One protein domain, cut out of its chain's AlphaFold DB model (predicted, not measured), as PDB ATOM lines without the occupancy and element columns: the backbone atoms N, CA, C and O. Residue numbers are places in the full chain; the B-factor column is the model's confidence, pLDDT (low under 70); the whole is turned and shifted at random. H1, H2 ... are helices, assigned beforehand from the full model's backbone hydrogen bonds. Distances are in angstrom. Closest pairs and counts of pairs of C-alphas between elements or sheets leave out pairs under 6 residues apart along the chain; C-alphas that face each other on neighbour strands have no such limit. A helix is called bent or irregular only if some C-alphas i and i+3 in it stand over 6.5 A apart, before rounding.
ATOM      1  N   ASP A 275      -0.908  22.053  17.269       83.81
ATOM      2  CA  ASP A 275      -2.097  21.815  18.104       83.81
ATOM      3  C   ASP A 275      -3.353  21.447  17.292       83.81
ATOM      4  O   ASP A 275      -4.170  20.647  17.761       83.81
ATOM      5  N   ASP A 276      -3.458  21.937  16.052       88.25
ATOM      6  CA  ASP A 276      -4.478  21.533  15.077       88.25
ATOM      7  C   ASP A 276      -4.322  20.064  14.657       88.25
ATOM      8  O   ASP A 276      -5.290  19.300  14.649       88.25
ATOM      9  N   THR A 277      -3.097  19.634  14.337       89.75
ATOM     10  CA  THR A 277      -2.781  18.236  13.994       89.75
ATOM     11  C   THR A 277      -3.025  17.315  15.191       89.75
ATOM     12  O   THR A 277      -3.625  16.251  15.042       89.75
ATOM     13  N   VAL A 278      -2.633  17.741  16.396       90.00
ATOM     14  CA  VAL A 278      -2.914  17.035  17.654       90.00
ATOM     15  C   VAL A 278      -4.418  16.941  17.900       90.00
ATOM     16  O   VAL A 278      -4.893  15.880  18.294       90.00
ATOM     17  N   GLY A 279      -5.182  18.001  17.617       89.62
ATOM     18  CA  GLY A 279      -6.644  17.996  17.668       89.62
ATOM     19  C   GLY A 279      -7.260  16.953  16.733       89.62
ATOM     20  O   GLY A 279      -8.016  16.099  17.197       89.62
ATOM     21  N   LYS A 280      -6.879  16.967  15.448       89.44
ATOM     22  CA  LYS A 280      -7.364  16.018  14.425       89.44
ATOM     23  C   LYS A 280      -7.078  14.560  14.788       89.44
ATOM     24  O   LYS A 280      -7.960  13.716  14.660       89.44
ATOM     25  N   VAL A 281      -5.870  14.259  15.272       90.31
ATOM     26  CA  VAL A 281      -5.499  12.891  15.677       90.31
ATOM     27  C   VAL A 281      -6.212  12.488  16.976       90.31
ATOM     28  O   VAL A 281      -6.787  11.405  17.044       90.31
ATOM     29  N   HIS A 282      -6.258  13.354  17.992       90.81
ATOM     30  CA  HIS A 282      -6.923  13.056  19.269       90.81
ATOM     31  C   HIS A 282      -8.444  12.868  19.132       90.81
ATOM     32  O   HIS A 282      -9.034  12.105  19.890       90.81
ATOM     33  N   GLN A 283      -9.090  13.520  18.159       89.12
ATOM     34  CA  GLN A 283     -10.510  13.298  17.863       89.12
ATOM     35  C   GLN A 283     -10.802  11.848  17.439       89.12
ATOM     36  O   GLN A 283     -11.862  11.323  17.766       89.12
ATOM     37  N   VAL A 284      -9.860  11.202  16.742       87.81
ATOM     38  CA  VAL A 284      -9.984   9.816  16.258       87.81
ATOM     39  C   VAL A 284      -9.432   8.799  17.262       87.81
ATOM     40  O   VAL A 284      -9.890   7.660  17.295       87.81
ATOM     41  N   PHE A 285      -8.517   9.208  18.143       90.19
ATOM     42  CA  PHE A 285      -7.992   8.376  19.233       90.19
ATOM     43  C   PHE A 285      -8.338   8.951  20.626       90.19
ATOM     44  O   PHE A 285      -7.428   9.258  21.400       90.19
ATOM     45  N   PRO A 286      -9.632   9.082  20.993       85.44
ATOM     46  CA  PRO A 286     -10.058   9.727  22.243       85.44
ATOM     47  C   PRO A 286      -9.708   8.928  23.511       85.44
ATOM     48  O   PRO A 286      -9.822   9.441  24.620       85.44
ATOM     49  N   THR A 287      -9.302   7.663  23.362       85.94
ATOM     50  CA  THR A 287      -8.818   6.797  24.448       85.94
ATOM     51  C   THR A 287      -7.370   7.091  24.849       85.94
ATOM     52  O   THR A 287      -6.940   6.676  25.924       85.94
ATOM     53  N   LEU A 288      -6.609   7.801  24.008       85.88
ATOM     54  CA  LEU A 288      -5.226   8.188  24.273       85.88
ATOM     55  C   LEU A 288      -5.153   9.607  24.833       85.88
ATOM     56  O   LEU A 288      -5.874  10.501  24.401       85.88
ATOM     57  N   SER A 289      -4.228   9.848  25.766       88.81
ATOM     58  CA  SER A 289      -4.050  11.196  26.309       88.81
ATOM     59  C   SER A 289      -3.577  12.171  25.225       88.81
ATOM     60  O   SER A 289      -2.693  11.853  24.420       88.81
ATOM     61  N   ARG A 290      -4.079  13.414  25.264       84.56
ATOM     62  CA  ARG A 290      -3.604  14.502  24.389       84.56
ATOM     63  C   ARG A 290      -2.083  14.683  24.455       84.56
ATOM     64  O   ARG A 290      -1.478  14.960  23.427       84.56
ATOM     65  N   SER A 291      -1.450  14.446  25.609       84.31
ATOM     66  CA  SER A 291       0.014  14.476  25.756       84.31
ATOM     67  C   SER A 291       0.739  13.370  24.974       84.31
ATOM     68  O   SER A 291       1.806  13.621  24.416       84.31
ATOM     69  N   THR A 292       0.160  12.169  24.877       86.06
ATOM     70  CA  THR A 292       0.719  11.056  24.092       86.06
ATOM     71  C   THR A 292       0.625  11.354  22.598       86.06
ATOM     72  O   THR A 292       1.606  11.194  21.873       86.06
ATOM     73  N   VAL A 293      -0.532  11.857  22.147       87.50
ATOM     74  CA  VAL A 293      -0.740  12.307  20.762       87.50
ATOM     75  C   VAL A 293       0.238  13.431  20.412       87.50
ATOM     76  O   VAL A 293       0.939  13.342  19.405       87.50
ATOM     77  N   HIS A 294       0.340  14.446  21.274       85.94
ATOM     78  CA  HIS A 294       1.255  15.581  21.124       85.94
ATOM     79  C   HIS A 294       2.712  15.133  20.976       85.94
ATOM     80  O   HIS A 294       3.358  15.474  19.987       85.94
ATOM     81  N   GLY A 295       3.198  14.257  21.861       79.44
ATOM     82  CA  GLY A 295       4.557  13.712  21.778       79.44
ATOM     83  C   GLY A 295       4.849  12.923  20.490       79.44
ATOM     84  O   GLY A 295       5.982  12.950  20.004       79.44
ATOM     85  N   CYS A 296       3.853  12.247  19.907       85.88
ATOM     86  CA  CYS A 296       3.994  11.586  18.605       85.88
ATOM     87  C   CYS A 296       4.035  12.600  17.451       85.88
ATOM     88  O   CYS A 296       4.953  12.545  16.634       85.88
ATOM     89  N   VAL A 297       3.107  13.563  17.420       87.56
ATOM     90  CA  VAL A 297       3.056  14.622  16.394       87.56
ATOM     91  C   VAL A 297       4.330  15.476  16.403       87.56
ATOM     92  O   VAL A 297       4.889  15.747  15.341       87.56
ATOM     93  N   GLN A 298       4.849  15.821  17.586       81.75
ATOM     94  CA  GLN A 298       6.094  16.575  17.739       81.75
ATOM     95  C   GLN A 298       7.301  15.808  17.179       81.75
ATOM     96  O   GLN A 298       8.127  16.382  16.470       81.75
ATOM     97  N   ARG A 299       7.398  14.497  17.450       80.31
ATOM     98  CA  ARG A 299       8.486  13.649  16.927       80.31
ATOM     99  C   ARG A 299       8.433  13.517  15.403       80.31
ATOM    100  O   ARG A 299       9.476  13.427  14.765       80.31
ATOM    101  N   CYS A 300       7.232  13.556  14.835       83.38
ATOM    102  CA  CYS A 300       6.976  13.539  13.397       83.38
ATOM    103  C   CYS A 300       6.920  14.943  12.764       83.38
ATOM    104  O   CYS A 300       6.440  15.071  11.642       83.38
ATOM    105  N   LYS A 301       7.381  15.999  13.458       80.81
ATOM    106  CA  LYS A 301       7.430  17.389  12.951       80.81
ATOM    107  C   LYS A 301       6.105  17.868  12.325       80.81
ATOM    108  O   LYS A 301       6.100  18.543  11.299       80.81
ATOM    109  N   GLY A 302       4.974  17.472  12.909       83.25
ATOM    110  CA  GLY A 302       3.644  17.827  12.409       83.25
ATOM    111  C   GLY A 302       3.104  16.965  11.261       83.25
ATOM    112  O   GLY A 302       1.943  17.147  10.894       83.25
ATOM    113  N   ASN A 303       3.871  16.012  10.713       89.50
ATOM    114  CA  ASN A 303       3.362  15.076   9.706       89.50
ATOM    115  C   ASN A 303       2.314  14.141  10.333       89.50
ATOM    116  O   ASN A 303       2.624  13.327  11.207       89.50
ATOM    117  N   LEU A 304       1.071  14.264   9.865       91.75
ATOM    118  CA  LEU A 304      -0.082  13.560  10.419       91.75
ATOM    119  C   LEU A 304       0.003  12.044  10.190       91.75
ATOM    120  O   LEU A 304      -0.182  11.284  11.139       91.75
ATOM    121  N   ILE A 305       0.325  11.602   8.969       92.75
ATOM    122  CA  ILE A 305       0.403  10.173   8.625       92.75
ATOM    123  C   ILE A 305       1.484   9.494   9.474       92.75
ATOM    124  O   ILE A 305       1.207   8.490  10.128       92.75
ATOM    125  N   ALA A 306       2.681  10.084   9.566       89.88
ATOM    126  CA  ALA A 306       3.753   9.551  10.410       89.88
ATOM    127  C   ALA A 306       3.380   9.531  11.898       89.88
ATOM    128  O   ALA A 306       3.689   8.559  12.587       89.88
ATOM    129  N   ALA A 307       2.697  10.566  12.397       90.75
ATOM    130  CA  ALA A 307       2.260  10.615  13.789       90.75
ATOM    131  C   ALA A 307       1.262   9.495  14.118       90.75
ATOM    132  O   ALA A 307       1.383   8.869  15.172       90.75
ATOM    133  N   VAL A 308       0.320   9.208  13.210       92.44
ATOM    134  CA  VAL A 308      -0.652   8.108  13.334       92.44
ATOM    135  C   VAL A 308       0.042   6.748  13.239       92.44
ATOM    136  O   VAL A 308      -0.165   5.905  14.113       92.44
ATOM    137  N   VAL A 309       0.934   6.552  12.261       91.12
ATOM    138  CA  VAL A 309       1.733   5.321  12.126       91.12
ATOM    139  C   VAL A 309       2.551   5.062  13.394       91.12
ATOM    140  O   VAL A 309       2.508   3.957  13.935       91.12
ATOM    141  N   LEU A 310       3.249   6.069  13.927       90.06
ATOM    142  CA  LEU A 310       4.041   5.960  15.156       90.06
ATOM    143  C   LEU A 310       3.171   5.660  16.388       90.06
ATOM    144  O   LEU A 310       3.554   4.845  17.229       90.06
ATOM    145  N   LEU A 311       2.008   6.305  16.496       91.19
ATOM    146  CA  LEU A 311       1.048   6.122  17.585       91.19
ATOM    147  C   LEU A 311       0.487   4.694  17.598       91.19
ATOM    148  O   LEU A 311       0.582   4.022  18.624       91.19
ATOM    149  N   MET A 312       0.004   4.195  16.458       90.00
ATOM    150  CA  MET A 312      -0.509   2.824  16.329       90.00
ATOM    151  C   MET A 312       0.601   1.772  16.485       90.00
ATOM    152  O   MET A 312       0.365   0.699  17.028       90.00
ATOM    153  N   THR A 313       1.843   2.091  16.093       88.88
ATOM    154  CA  THR A 313       3.009   1.220  16.338       88.88
ATOM    155  C   THR A 313       3.320   1.073  17.829       88.88
ATOM    156  O   THR A 313       3.661  -0.018  18.279       88.88
ATOM    157  N   LYS A 314       3.215   2.161  18.605       85.75
ATOM    158  CA  LYS A 314       3.451   2.146  20.060       85.75
ATOM    159  C   LYS A 314       2.298   1.545  20.857       85.75
ATOM    160  O   LYS A 314       2.540   0.985  21.923       85.75
ATOM    161  N   SER A 315       1.078   1.655  20.340       83.94
ATOM    162  CA  SER A 315      -0.145   1.203  21.000       83.94
ATOM    163  C   SER A 315      -0.952   0.273  20.081       83.94
ATOM    164  O   SER A 315      -2.020   0.665  19.618       83.94
ATOM    165  N   PRO A 316      -0.515  -0.980  19.827       78.06
ATOM    166  CA  PRO A 316      -1.199  -1.871  18.877       78.06
ATOM    167  C   PRO A 316      -2.658  -2.200  19.240       78.06
ATOM    168  O   PRO A 316      -3.419  -2.643  18.392       78.06
ATOM    169  N   GLN A 317      -3.041  -1.989  20.503       71.94
ATOM    170  CA  GLN A 317      -4.385  -2.241  21.035       71.94
ATOM    171  C   GLN A 317      -5.343  -1.039  20.894       71.94
ATOM    172  O   GLN A 317      -6.469  -1.104  21.381       71.94
ATOM    173  N   THR A 318      -4.919   0.088  20.303       75.56
ATOM    174  CA  THR A 318      -5.792   1.266  20.135       75.56
ATOM    175  C   THR A 318      -6.437   1.291  18.759       75.56
ATOM    176  O   THR A 318      -5.781   1.614  17.767       75.56
ATOM    177  N   GLU A 319      -7.737   1.018  18.712       75.50
ATOM    178  CA  GLU A 319      -8.534   1.164  17.494       75.50
ATOM    179  C   GLU A 319      -8.940   2.633  17.248       75.50
ATOM    180  O   GLU A 319      -9.283   3.345  18.199       75.50
ATOM    181  N   PRO A 320      -8.911   3.110  15.988       82.44
ATOM    182  CA  PRO A 320      -9.361   4.450  15.632       82.44
ATOM    183  C   PRO A 320     -10.895   4.544  15.622       82.44
ATOM    184  O   PRO A 320     -11.580   3.781  14.940       82.44
ATOM    185  N   VAL A 321     -11.444   5.545  16.310       81.69
ATOM    186  CA  VAL A 321     -12.875   5.881  16.282       81.69
ATOM    187  C   VAL A 321     -13.146   6.771  15.066       81.69
ATOM    188  O   VAL A 321     -13.133   8.000  15.145       81.69
ATOM    189  N   LEU A 322     -13.346   6.142  13.908       76.31
ATOM    190  CA  LEU A 322     -13.626   6.834  12.648       76.31
ATOM    191  C   LEU A 322     -15.114   7.193  12.513       76.31
ATOM    192  O   LEU A 322     -15.998   6.393  12.820       76.31
ATOM    193  N   LEU A 323     -15.400   8.384  11.973       73.56
ATOM    194  CA  LEU A 323     -16.734   8.704  11.453       73.56
ATOM    195  C   LEU A 323     -17.076   7.755  10.294       73.56
ATOM    196  O   LEU A 323     -16.196   7.377   9.523       73.56
ATOM    197  N   TRP A 324     -18.356   7.423  10.113       62.91
ATOM    198  CA  TRP A 324     -18.785   6.463   9.082       62.91
ATOM    199  C   TRP A 324     -18.321   6.842   7.661       62.91
ATOM    200  O   TRP A 324     -17.927   5.965   6.902       62.91
ATOM    201  N   GLN A 325     -18.278   8.141   7.339       62.41
ATOM    202  CA  GLN A 325     -17.799   8.686   6.055       62.41
ATOM    203  C   GLN A 325     -16.293   8.475   5.821       62.41
ATOM    204  O   GLN A 325     -15.833   8.444   4.684       62.41
ATOM    205  N   LEU A 326     -15.521   8.351   6.903       66.44
ATOM    206  CA  LEU A 326     -14.085   8.080   6.871       66.44
ATOM    207  C   LEU A 326     -13.830   6.572   6.773       66.44
ATOM    208  O   LEU A 326     -12.955   6.135   6.028       66.44
ATOM    209  N   ALA A 327     -14.638   5.773   7.476       68.88
ATOM    210  CA  ALA A 327     -14.574   4.317   7.428       68.88
ATOM    211  C   ALA A 327     -14.892   3.752   6.029       68.88
ATOM    212  O   ALA A 327     -14.223   2.821   5.598       68.88
ATOM    213  N   THR A 328     -15.839   4.336   5.280       74.62
ATOM    214  CA  THR A 328     -16.214   3.849   3.932       74.62
ATOM    215  C   THR A 328     -15.096   3.920   2.894       74.62
ATOM    216  O   THR A 328     -15.108   3.140   1.942       74.62
ATOM    217  N   ASN A 329     -14.139   4.836   3.057       81.38
ATOM    218  CA  ASN A 329     -13.023   4.997   2.122       81.38
ATOM    219  C   ASN A 329     -11.779   4.204   2.556       81.38
ATOM    220  O   ASN A 329     -10.895   3.983   1.730       81.38
ATOM    221  N   LEU A 330     -11.705   3.766   3.821       87.06
ATOM    222  CA  LEU A 330     -10.522   3.110   4.381       87.06
ATOM    223  C   LEU A 330     -10.163   1.834   3.611       87.06
ATOM    224  O   LEU A 330      -9.038   1.729   3.137       87.06
ATOM    225  N   ASP A 331     -11.122   0.929   3.404       87.12
ATOM    226  CA  ASP A 331     -10.896  -0.357   2.722       87.12
ATOM    227  C   ASP A 331     -10.369  -0.174   1.284       87.12
ATOM    228  O   ASP A 331      -9.510  -0.921   0.816       87.12
ATOM    229  N   GLN A 332     -10.858   0.851   0.574       88.56
ATOM    230  CA  GLN A 332     -10.431   1.150  -0.797       88.56
ATOM    231  C   GLN A 332      -9.028   1.772  -0.834       88.56
ATOM    232  O   GLN A 332      -8.246   1.478  -1.740       88.56
ATOM    233  N   VAL A 333      -8.691   2.600   0.162       90.19
ATOM    234  CA  VAL A 333      -7.351   3.182   0.315       90.19
ATOM    235  C   VAL A 333      -6.336   2.119   0.750       90.19
ATOM    236  O   VAL A 333      -5.246   2.076   0.185       90.19
ATOM    237  N   GLU A 334      -6.692   1.226   1.680       91.81
ATOM    238  CA  GLU A 334      -5.869   0.070   2.067       91.81
ATOM    239  C   GLU A 334      -5.567  -0.812   0.843       91.81
ATOM    240  O   GLU A 334      -4.398  -1.077   0.560       91.81
ATOM    241  N   LEU A 335      -6.584  -1.189   0.054       91.88
ATOM    242  CA  LEU A 335      -6.405  -2.006  -1.154       91.88
ATOM    243  C   LEU A 335      -5.550  -1.303  -2.225       91.88
ATOM    244  O   LEU A 335      -4.675  -1.925  -2.832       91.88
ATOM    245  N   GLY A 336      -5.776  -0.005  -2.448       91.00
ATOM    246  CA  GLY A 336      -5.012   0.787  -3.412       91.00
ATOM    247  C   GLY A 336      -3.530   0.897  -3.043       91.00
ATOM    248  O   GLY A 336      -2.672   0.631  -3.882       91.00
ATOM    249  N   ILE A 337      -3.219   1.209  -1.780       92.31
ATOM    250  CA  ILE A 337      -1.837   1.263  -1.273       92.31
ATOM    251  C   ILE A 337      -1.186  -0.131  -1.328       92.31
ATOM    252  O   ILE A 337      -0.051  -0.249  -1.792       92.31
ATOM    253  N   ALA A 338      -1.906  -1.190  -0.935       92.25
ATOM    254  CA  ALA A 338      -1.418  -2.574  -0.974       92.25
ATOM    255  C   ALA A 338      -1.017  -3.035  -2.385       92.25
ATOM    256  O   ALA A 338      -0.056  -3.785  -2.537       92.25
ATOM    257  N   SER A 339      -1.725  -2.573  -3.423       90.19
ATOM    258  CA  SER A 339      -1.426  -2.924  -4.818       90.19
ATOM    259  C   SER A 339      -0.076  -2.398  -5.330       90.19
ATOM    260  O   SER A 339       0.453  -2.933  -6.302       90.19
ATOM    261  N   VAL A 340       0.480  -1.370  -4.678       88.69
ATOM    262  CA  VAL A 340       1.740  -0.714  -5.068       88.69
ATOM    263  C   VAL A 340       2.870  -1.041  -4.088       88.69
ATOM    264  O   VAL A 340       3.999  -1.277  -4.511       88.69
ATOM    265  N   LEU A 341       2.578  -1.092  -2.785       86.69
ATOM    266  CA  LEU A 341       3.553  -1.346  -1.717       86.69
ATOM    267  C   LEU A 341       3.543  -2.823  -1.288       86.69
ATOM    268  O   LEU A 341       3.182  -3.168  -0.162       86.69
ATOM    269  N   VAL A 342       3.929  -3.699  -2.219       84.44
ATOM    270  CA  VAL A 342       3.884  -5.169  -2.076       84.44
ATOM    271  C   VAL A 342       4.846  -5.698  -0.993       84.44
ATOM    272  O   VAL A 342       4.665  -6.802  -0.486       84.44
ATOM    273  N   ASP A 343       5.850  -4.910  -0.596       84.44
ATOM    274  CA  ASP A 343       6.819  -5.228   0.462       84.44
ATOM    275  C   ASP A 343       6.279  -5.018   1.893       84.44
ATOM    276  O   ASP A 343       6.970  -5.326   2.868       84.44
ATOM    277  N   ARG A 344       5.067  -4.468   2.043       84.38
ATOM    278  CA  ARG A 344       4.502  -4.057   3.336       84.38
ATOM    279  C   ARG A 344       3.511  -5.066   3.905       84.38
ATOM    280  O   ARG A 344       2.740  -5.704   3.193       84.38
ATOM    281  N   THR A 345       3.475  -5.170   5.232       91.06
ATOM    282  CA  THR A 345       2.456  -5.967   5.926       91.06
ATOM    283  C   THR A 345       1.100  -5.259   5.912       91.06
ATOM    284  O   THR A 345       1.025  -4.029   5.913       91.06
ATOM    285  N   ALA A 346       0.008  -6.029   5.974       87.94
ATOM    286  CA  ALA A 346      -1.353  -5.481   6.016       87.94
ATOM    287  C   ALA A 346      -1.554  -4.454   7.151       87.94
ATOM    288  O   ALA A 346      -2.213  -3.437   6.961       87.94
ATOM    289  N   ASP A 347      -0.924  -4.673   8.309       87.88
ATOM    290  CA  ASP A 347      -0.979  -3.746   9.443       87.88
ATOM    291  C   ASP A 347      -0.185  -2.445   9.188       87.88
ATOM    292  O   ASP A 347      -0.640  -1.361   9.546       87.88
ATOM    293  N   GLN A 348       0.957  -2.495   8.488       89.44
ATOM    294  CA  GLN A 348       1.657  -1.277   8.046       89.44
ATOM    295  C   GLN A 348       0.806  -0.467   7.058       89.44
ATOM    296  O   GLN A 348       0.659   0.744   7.230       89.44
ATOM    297  N   ILE A 349       0.206  -1.137   6.069       92.00
ATOM    298  CA  ILE A 349      -0.681  -0.522   5.072       92.00
ATOM    299  C   ILE A 349      -1.879   0.144   5.762       92.00
ATOM    300  O   ILE A 349      -2.147   1.322   5.526       92.00
ATOM    301  N   ARG A 350      -2.530  -0.562   6.693       90.94
ATOM    302  CA  ARG A 350      -3.625  -0.045   7.522       90.94
ATOM    303  C   ARG A 350      -3.237   1.199   8.321       90.94
ATOM    304  O   ARG A 350      -3.960   2.192   8.294       90.94
ATOM    305  N   ARG A 351      -2.086   1.196   9.003       91.69
ATOM    306  CA  ARG A 351      -1.599   2.366   9.762       91.69
ATOM    307  C   ARG A 351      -1.424   3.601   8.867       91.69
ATOM    308  O   ARG A 351      -1.787   4.705   9.274       91.69
ATOM    309  N   ILE A 352      -0.905   3.418   7.649       92.19
ATOM    310  CA  ILE A 352      -0.749   4.492   6.655       92.19
ATOM    311  C   ILE A 352      -2.123   4.963   6.161       92.19
ATOM    312  O   ILE A 352      -2.394   6.163   6.172       92.19
ATOM    313  N   ALA A 353      -3.012   4.037   5.789       92.12
ATOM    314  CA  ALA A 353      -4.352   4.339   5.288       92.12
ATOM    315  C   ALA A 353      -5.204   5.109   6.312       92.12
ATOM    316  O   ALA A 353      -5.821   6.113   5.957       92.12
ATOM    317  N   VAL A 354      -5.166   4.731   7.597       91.56
ATOM    318  CA  VAL A 354      -5.814   5.490   8.682       91.56
ATOM    319  C   VAL A 354      -5.244   6.912   8.761       91.56
ATOM    320  O   VAL A 354      -6.009   7.871   8.836       91.56
ATOM    321  N   GLY A 355      -3.920   7.085   8.674       91.31
ATOM    322  CA  GLY A 355      -3.290   8.409   8.631       91.31
ATOM    323  C   GLY A 355      -3.761   9.269   7.449       91.31
ATOM    324  O   GLY A 355      -4.118  10.433   7.635       91.31
ATOM    325  N   VAL A 356      -3.824   8.686   6.249       91.69
ATOM    326  CA  VAL A 356      -4.319   9.341   5.025       91.69
ATOM    327  C   VAL A 356      -5.779   9.768   5.177       91.69
ATOM    328  O   VAL A 356      -6.119  10.913   4.883       91.69
ATOM    329  N   VAL A 357      -6.644   8.883   5.675       89.81
ATOM    330  CA  VAL A 357      -8.074   9.156   5.888       89.81
ATOM    331  C   VAL A 357      -8.287  10.299   6.892       89.81
ATOM    332  O   VAL A 357      -9.157  11.144   6.684       89.81
ATOM    333  N   ILE A 358      -7.467  10.390   7.945       89.38
ATOM    334  CA  ILE A 358      -7.523  11.498   8.919       89.38
ATOM    335  C   ILE A 358      -6.986  12.810   8.317       89.38
ATOM    336  O   ILE A 358      -7.491  13.885   8.638       89.38
ATOM    337  N   GLN A 359      -5.988  12.759   7.430       89.50
ATOM    338  CA  GLN A 359      -5.491  13.954   6.741       89.50
ATOM    339  C   GLN A 359      -6.501  14.493   5.716       89.50
ATOM    340  O   GLN A 359      -6.660  15.708   5.588       89.50
ATOM    341  N   CYS A 360      -7.196  13.598   5.017       85.69
ATOM    342  CA  CYS A 360      -8.101  13.891   3.908       85.69
ATOM    343  C   CYS A 360      -9.587  13.946   4.328       85.69
ATOM    344  O   CYS A 360     -10.452  13.646   3.516       85.69
ATOM    345  N   GLN A 361      -9.909  14.334   5.570       75.00
ATOM    346  CA  GLN A 361     -11.283  14.290   6.122       75.00
ATOM    347  C   GLN A 361     -12.374  14.982   5.274       75.00
ATOM    348  O   GLN A 361     -13.544  14.622   5.392       75.00
ATOM    349  N   ASN A 362     -12.000  15.955   4.437       73.31
ATOM    350  CA  ASN A 362     -12.909  16.706   3.563       73.31
ATOM    351  C   ASN A 362     -12.806  16.312   2.074       73.31
ATOM    352  O   ASN A 362     -13.593  16.805   1.270       73.31
ATOM    353  N   ASP A 363     -11.847  15.457   1.701       71.31
ATOM    354  CA  ASP A 363     -11.659  14.974   0.330       71.31
ATOM    355  C   ASP A 363     -12.351  13.610   0.165       71.31
ATOM    356  O   ASP A 363     -12.276  12.736   1.030       71.31
ATOM    357  N   HIS A 364     -13.036  13.406  -0.961       72.06
ATOM    358  CA  HIS A 364     -13.743  12.150  -1.265       72.06
ATOM    359  C   HIS A 364     -13.145  11.382  -2.457       72.06
ATOM    360  O   HIS A 364     -13.675  10.343  -2.844       72.06
ATOM    361  N   ASP A 365     -12.041  11.868  -3.037       87.06
ATOM    362  CA  ASP A 365     -11.334  11.180  -4.121       87.06
ATOM    363  C   ASP A 365     -10.324  10.165  -3.567       87.06
ATOM    364  O   ASP A 365      -9.195  10.495  -3.190       87.06
ATOM    365  N   VAL A 366     -10.742   8.900  -3.566       86.81
ATOM    366  CA  VAL A 366      -9.939   7.742  -3.151       86.81
ATOM    367  C   VAL A 366      -8.618   7.648  -3.928       86.81
ATOM    368  O   VAL A 366      -7.607   7.244  -3.357       86.81
ATOM    369  N   THR A 367      -8.575   8.083  -5.192       87.69
ATOM    370  CA  THR A 367      -7.362   8.047  -6.028       87.69
ATOM    371  C   THR A 367      -6.273   8.950  -5.454       87.69
ATOM    372  O   THR A 367      -5.121   8.539  -5.312       87.69
ATOM    373  N   GLN A 368      -6.644  10.171  -5.057       88.25
ATOM    374  CA  GLN A 368      -5.727  11.122  -4.422       88.25
ATOM    375  C   GLN A 368      -5.299  10.658  -3.026       88.25
ATOM    376  O   GLN A 368      -4.147  10.852  -2.639       88.25
ATOM    377  N   MET A 369      -6.193  10.004  -2.279       89.31
ATOM    378  CA  MET A 369      -5.866   9.411  -0.978       89.31
ATOM    379  C   MET A 369      -4.808   8.304  -1.118       89.31
ATOM    380  O   MET A 369      -3.778   8.354  -0.444       89.31
ATOM    381  N   VAL A 370      -5.007   7.356  -2.041       91.81
ATOM    382  CA  VAL A 370      -4.027   6.300  -2.356       91.81
ATOM    383  C   VAL A 370      -2.686   6.907  -2.775       91.81
ATOM    384  O   VAL A 370      -1.649   6.528  -2.227       91.81
ATOM    385  N   GLN A 371      -2.699   7.909  -3.662       91.25
ATOM    386  CA  GLN A 371      -1.486   8.599  -4.103       91.25
ATOM    387  C   GLN A 371      -0.708   9.224  -2.932       91.25
ATOM    388  O   GLN A 371       0.508   9.045  -2.860       91.25
ATOM    389  N   ARG A 372      -1.380   9.890  -1.978       90.12
ATOM    390  CA  ARG A 372      -0.713  10.457  -0.788       90.12
ATOM    391  C   ARG A 372      -0.116   9.388   0.133       90.12
ATOM    392  O   ARG A 372       0.947   9.616   0.706       90.12
ATOM    393  N   GLY A 373      -0.755   8.224   0.268       90.00
ATOM    394  CA  GLY A 373      -0.210   7.100   1.044       90.00
ATOM    395  C   GLY A 373       1.054   6.492   0.421       90.00
ATOM    396  O   GLY A 373       2.013   6.170   1.129       90.00
ATOM    397  N   ILE A 374       1.089   6.399  -0.911       90.25
ATOM    398  CA  ILE A 374       2.267   5.959  -1.671       90.25
ATOM    399  C   ILE A 374       3.390   7.002  -1.566       90.25
ATOM    400  O   ILE A 374       4.514   6.660  -1.201       90.25
ATOM    401  N   GLU A 375       3.086   8.281  -1.811       89.00
ATOM    402  CA  GLU A 375       4.045   9.390  -1.727       89.00
ATOM    403  C   GLU A 375       4.700   9.477  -0.341       89.00
ATOM    404  O   GLU A 375       5.926   9.565  -0.244       89.00
ATOM    405  N   PHE A 376       3.903   9.368   0.728       91.00
ATOM    406  CA  PHE A 376       4.377   9.314   2.112       91.00
ATOM    407  C   PHE A 376       5.433   8.218   2.331       91.00
ATOM    408  O   PHE A 376       6.484   8.467   2.928       91.00
ATOM    409  N   SER A 377       5.157   7.018   1.822       87.56
ATOM    410  CA  SER A 377       5.998   5.834   2.017       87.56
ATOM    411  C   SER A 377       7.303   5.918   1.217       87.56
ATOM    412  O   SER A 377       8.366   5.552   1.712       87.56
ATOM    413  N   LEU A 378       7.249   6.450  -0.009       84.88
ATOM    414  CA  LEU A 378       8.418   6.566  -0.888       84.88
ATOM    415  C   LEU A 378       9.346   7.735  -0.520       84.88
ATOM    416  O   LEU A 378      10.564   7.623  -0.677       84.88
ATOM    417  N   THR A 379       8.790   8.856  -0.047       82.06
ATOM    418  CA  THR A 379       9.546  10.100   0.184       82.06
ATOM    419  C   THR A 379       9.813  10.349   1.668       82.06
ATOM    420  O   THR A 379      10.962  10.303   2.111       82.06
ATOM    421  N   TYR A 380       8.759  10.582   2.450       78.00
ATOM    422  CA  TYR A 380       8.853  11.049   3.828       78.00
ATOM    423  C   TYR A 380       9.446   9.982   4.759       78.00
ATOM    424  O   TYR A 380      10.346  10.284   5.545       78.00
ATOM    425  N   GLU A 381       9.009   8.722   4.645       73.50
ATOM    426  CA  GLU A 381       9.560   7.628   5.456       73.50
ATOM    427  C   GLU A 381      11.063   7.430   5.182       73.50
ATOM    428  O   GLU A 381      11.867   7.363   6.115       73.50
ATOM    429  N   LYS A 382      11.465   7.431   3.902       76.94
ATOM    430  CA  LYS A 382      12.867   7.287   3.477       76.94
ATOM    431  C   LYS A 382      13.748   8.427   4.004       76.94
ATOM    432  O   LYS A 382      14.821   8.167   4.551       76.94
ATOM    433  N   GLN A 383      13.276   9.674   3.909       76.50
ATOM    434  CA  GLN A 383      13.963  10.847   4.465       76.50
ATOM    435  C   GLN A 383      14.090  10.770   5.995       76.50
ATOM    436  O   GLN A 383      15.156  11.064   6.542       76.50
ATOM    437  N   GLN A 384      13.037  10.342   6.702       74.31
ATOM    438  CA  GLN A 384      13.083  10.223   8.159       74.31
ATOM    439  C   GLN A 384      14.057   9.121   8.610       74.31
ATOM    440  O   GLN A 384      14.857   9.363   9.515       74.31
ATOM    441  N   GLN A 385      14.084   7.963   7.941       72.81
ATOM    442  CA  GLN A 385      15.070   6.909   8.217       72.81
ATOM    443  C   GLN A 385      16.518   7.379   7.976       72.81
ATOM    444  O   GLN A 385      17.409   7.061   8.766       72.81
ATOM    445  N   GLN A 386      16.773   8.148   6.910       78.19
ATOM    446  CA  GLN A 386      18.095   8.734   6.643       78.19
ATOM    447  C   GLN A 386      18.515   9.722   7.743       78.19
ATOM    448  O   GLN A 386      19.653   9.669   8.218       78.19
ATOM    449  N   LEU A 387      17.597  10.585   8.194       69.12
ATOM    450  CA  LEU A 387      17.855  11.529   9.281       69.12
ATOM    451  C   LEU A 387      18.127  10.814  10.613       69.12
ATOM    452  O   LEU A 387      19.068  11.180  11.314       69.12
ATOM    453  N   GLU A 388      17.355   9.781  10.954       68.50
ATOM    454  CA  GLU A 388      17.563   9.000  12.180       68.50
ATOM    455  C   GLU A 388      18.905   8.251  12.162       68.50
ATOM    456  O   GLU A 388      19.634   8.299  13.153       68.50
ATOM    457  N   LYS A 389      19.307   7.665  11.021       75.00
ATOM    458  CA  LYS A 389      20.650   7.075  10.843       75.00
ATOM    459  C   LYS A 389      21.768   8.110  11.028       75.00
ATOM    460  O   LYS A 389      22.748   7.826  11.715       75.00
ATOM    461  N   ARG A 390      21.611   9.320  10.476       68.75
ATOM    462  CA  ARG A 390      22.588  10.418  10.608       68.75
ATOM    463  C   ARG A 390      22.685  10.953  12.043       68.75
ATOM    464  O   ARG A 390      23.777  11.250  12.515       68.75
ATOM    465  N   LEU A 391      21.565  11.046  12.760       63.78
ATOM    466  CA  LEU A 391      21.559  11.420  14.178       63.78
ATOM    467  C   LEU A 391      22.173  10.322  15.059       63.78
ATOM    468  O   LEU A 391      22.898  10.633  16.003       63.78
ATOM    469  N   ALA A 392      21.935   9.047  14.736       70.44
ATOM    470  CA  ALA A 392      22.537   7.918  15.438       70.44
ATOM    471  C   ALA A 392      24.067   7.876  15.267       70.44
ATOM    472  O   ALA A 392      24.771   7.706  16.263       70.44
ATOM    473  N   SER A 393      24.597   8.103  14.056       72.12
ATOM    474  CA  SER A 393      26.051   8.189  13.857       72.12
ATOM    475  C   SER A 393      26.652   9.391  14.596       72.12
ATOM    476  O   SER A 393      27.630   9.231  15.324       72.12
TER     477      SER A 393
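Overview. This is residues 275 to 393 of the 601 residues of an uncharacterized protein of Absidia glauca (UniProt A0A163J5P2). Crossed helices surround H5, with H1, H2 and H3 on one side, H4 and H6a on the other; residues 385 to 393 stick out. The printed part, 119 residues with six named helices, H1 to H6, is all helix. It is compact, radius of gyration of the C-alphas 13.8 A, spanning 43 by 33 by 24 A.

Arrangement. Find H1, residues 275 to 284; it touches H2, residues 290 to 299, closest at C-alphas 278 and 294, 5.6 A. H3, residues 304 to 314, touches the hub H5, residues 346 to 359, closest at C-alphas 305 and 355, 4.1 A. H4, residues 324 to 338, is only just irregular: C-alphas 328 and 331 are 6.9 A apart. H6, residues 366 to 393, one helix by its hydrogen bonds, is bent: C-alphas 378 and 381 are 6.5 A apart. Its arm H6a, residues 366 to 378, touches H4, closest at C-alphas 333 and 370, 5.3 A. Every O i to N i+4 pair is within hydrogen-bond range in H2, H3, H5, H6a and the other arm H6b, residues 381 to 393; 5 of 6 are in H1, 8 of 11 in H4.

Along the chain. Find C-alpha 275 at (-2.097, 21.815, 18.104) and C-alpha 393 at (26.051, 8.189, 13.857).

Size, cuts and confidence. The printed part has no cut; pLDDT is under 70 at 8 residues, among them 324 to 327.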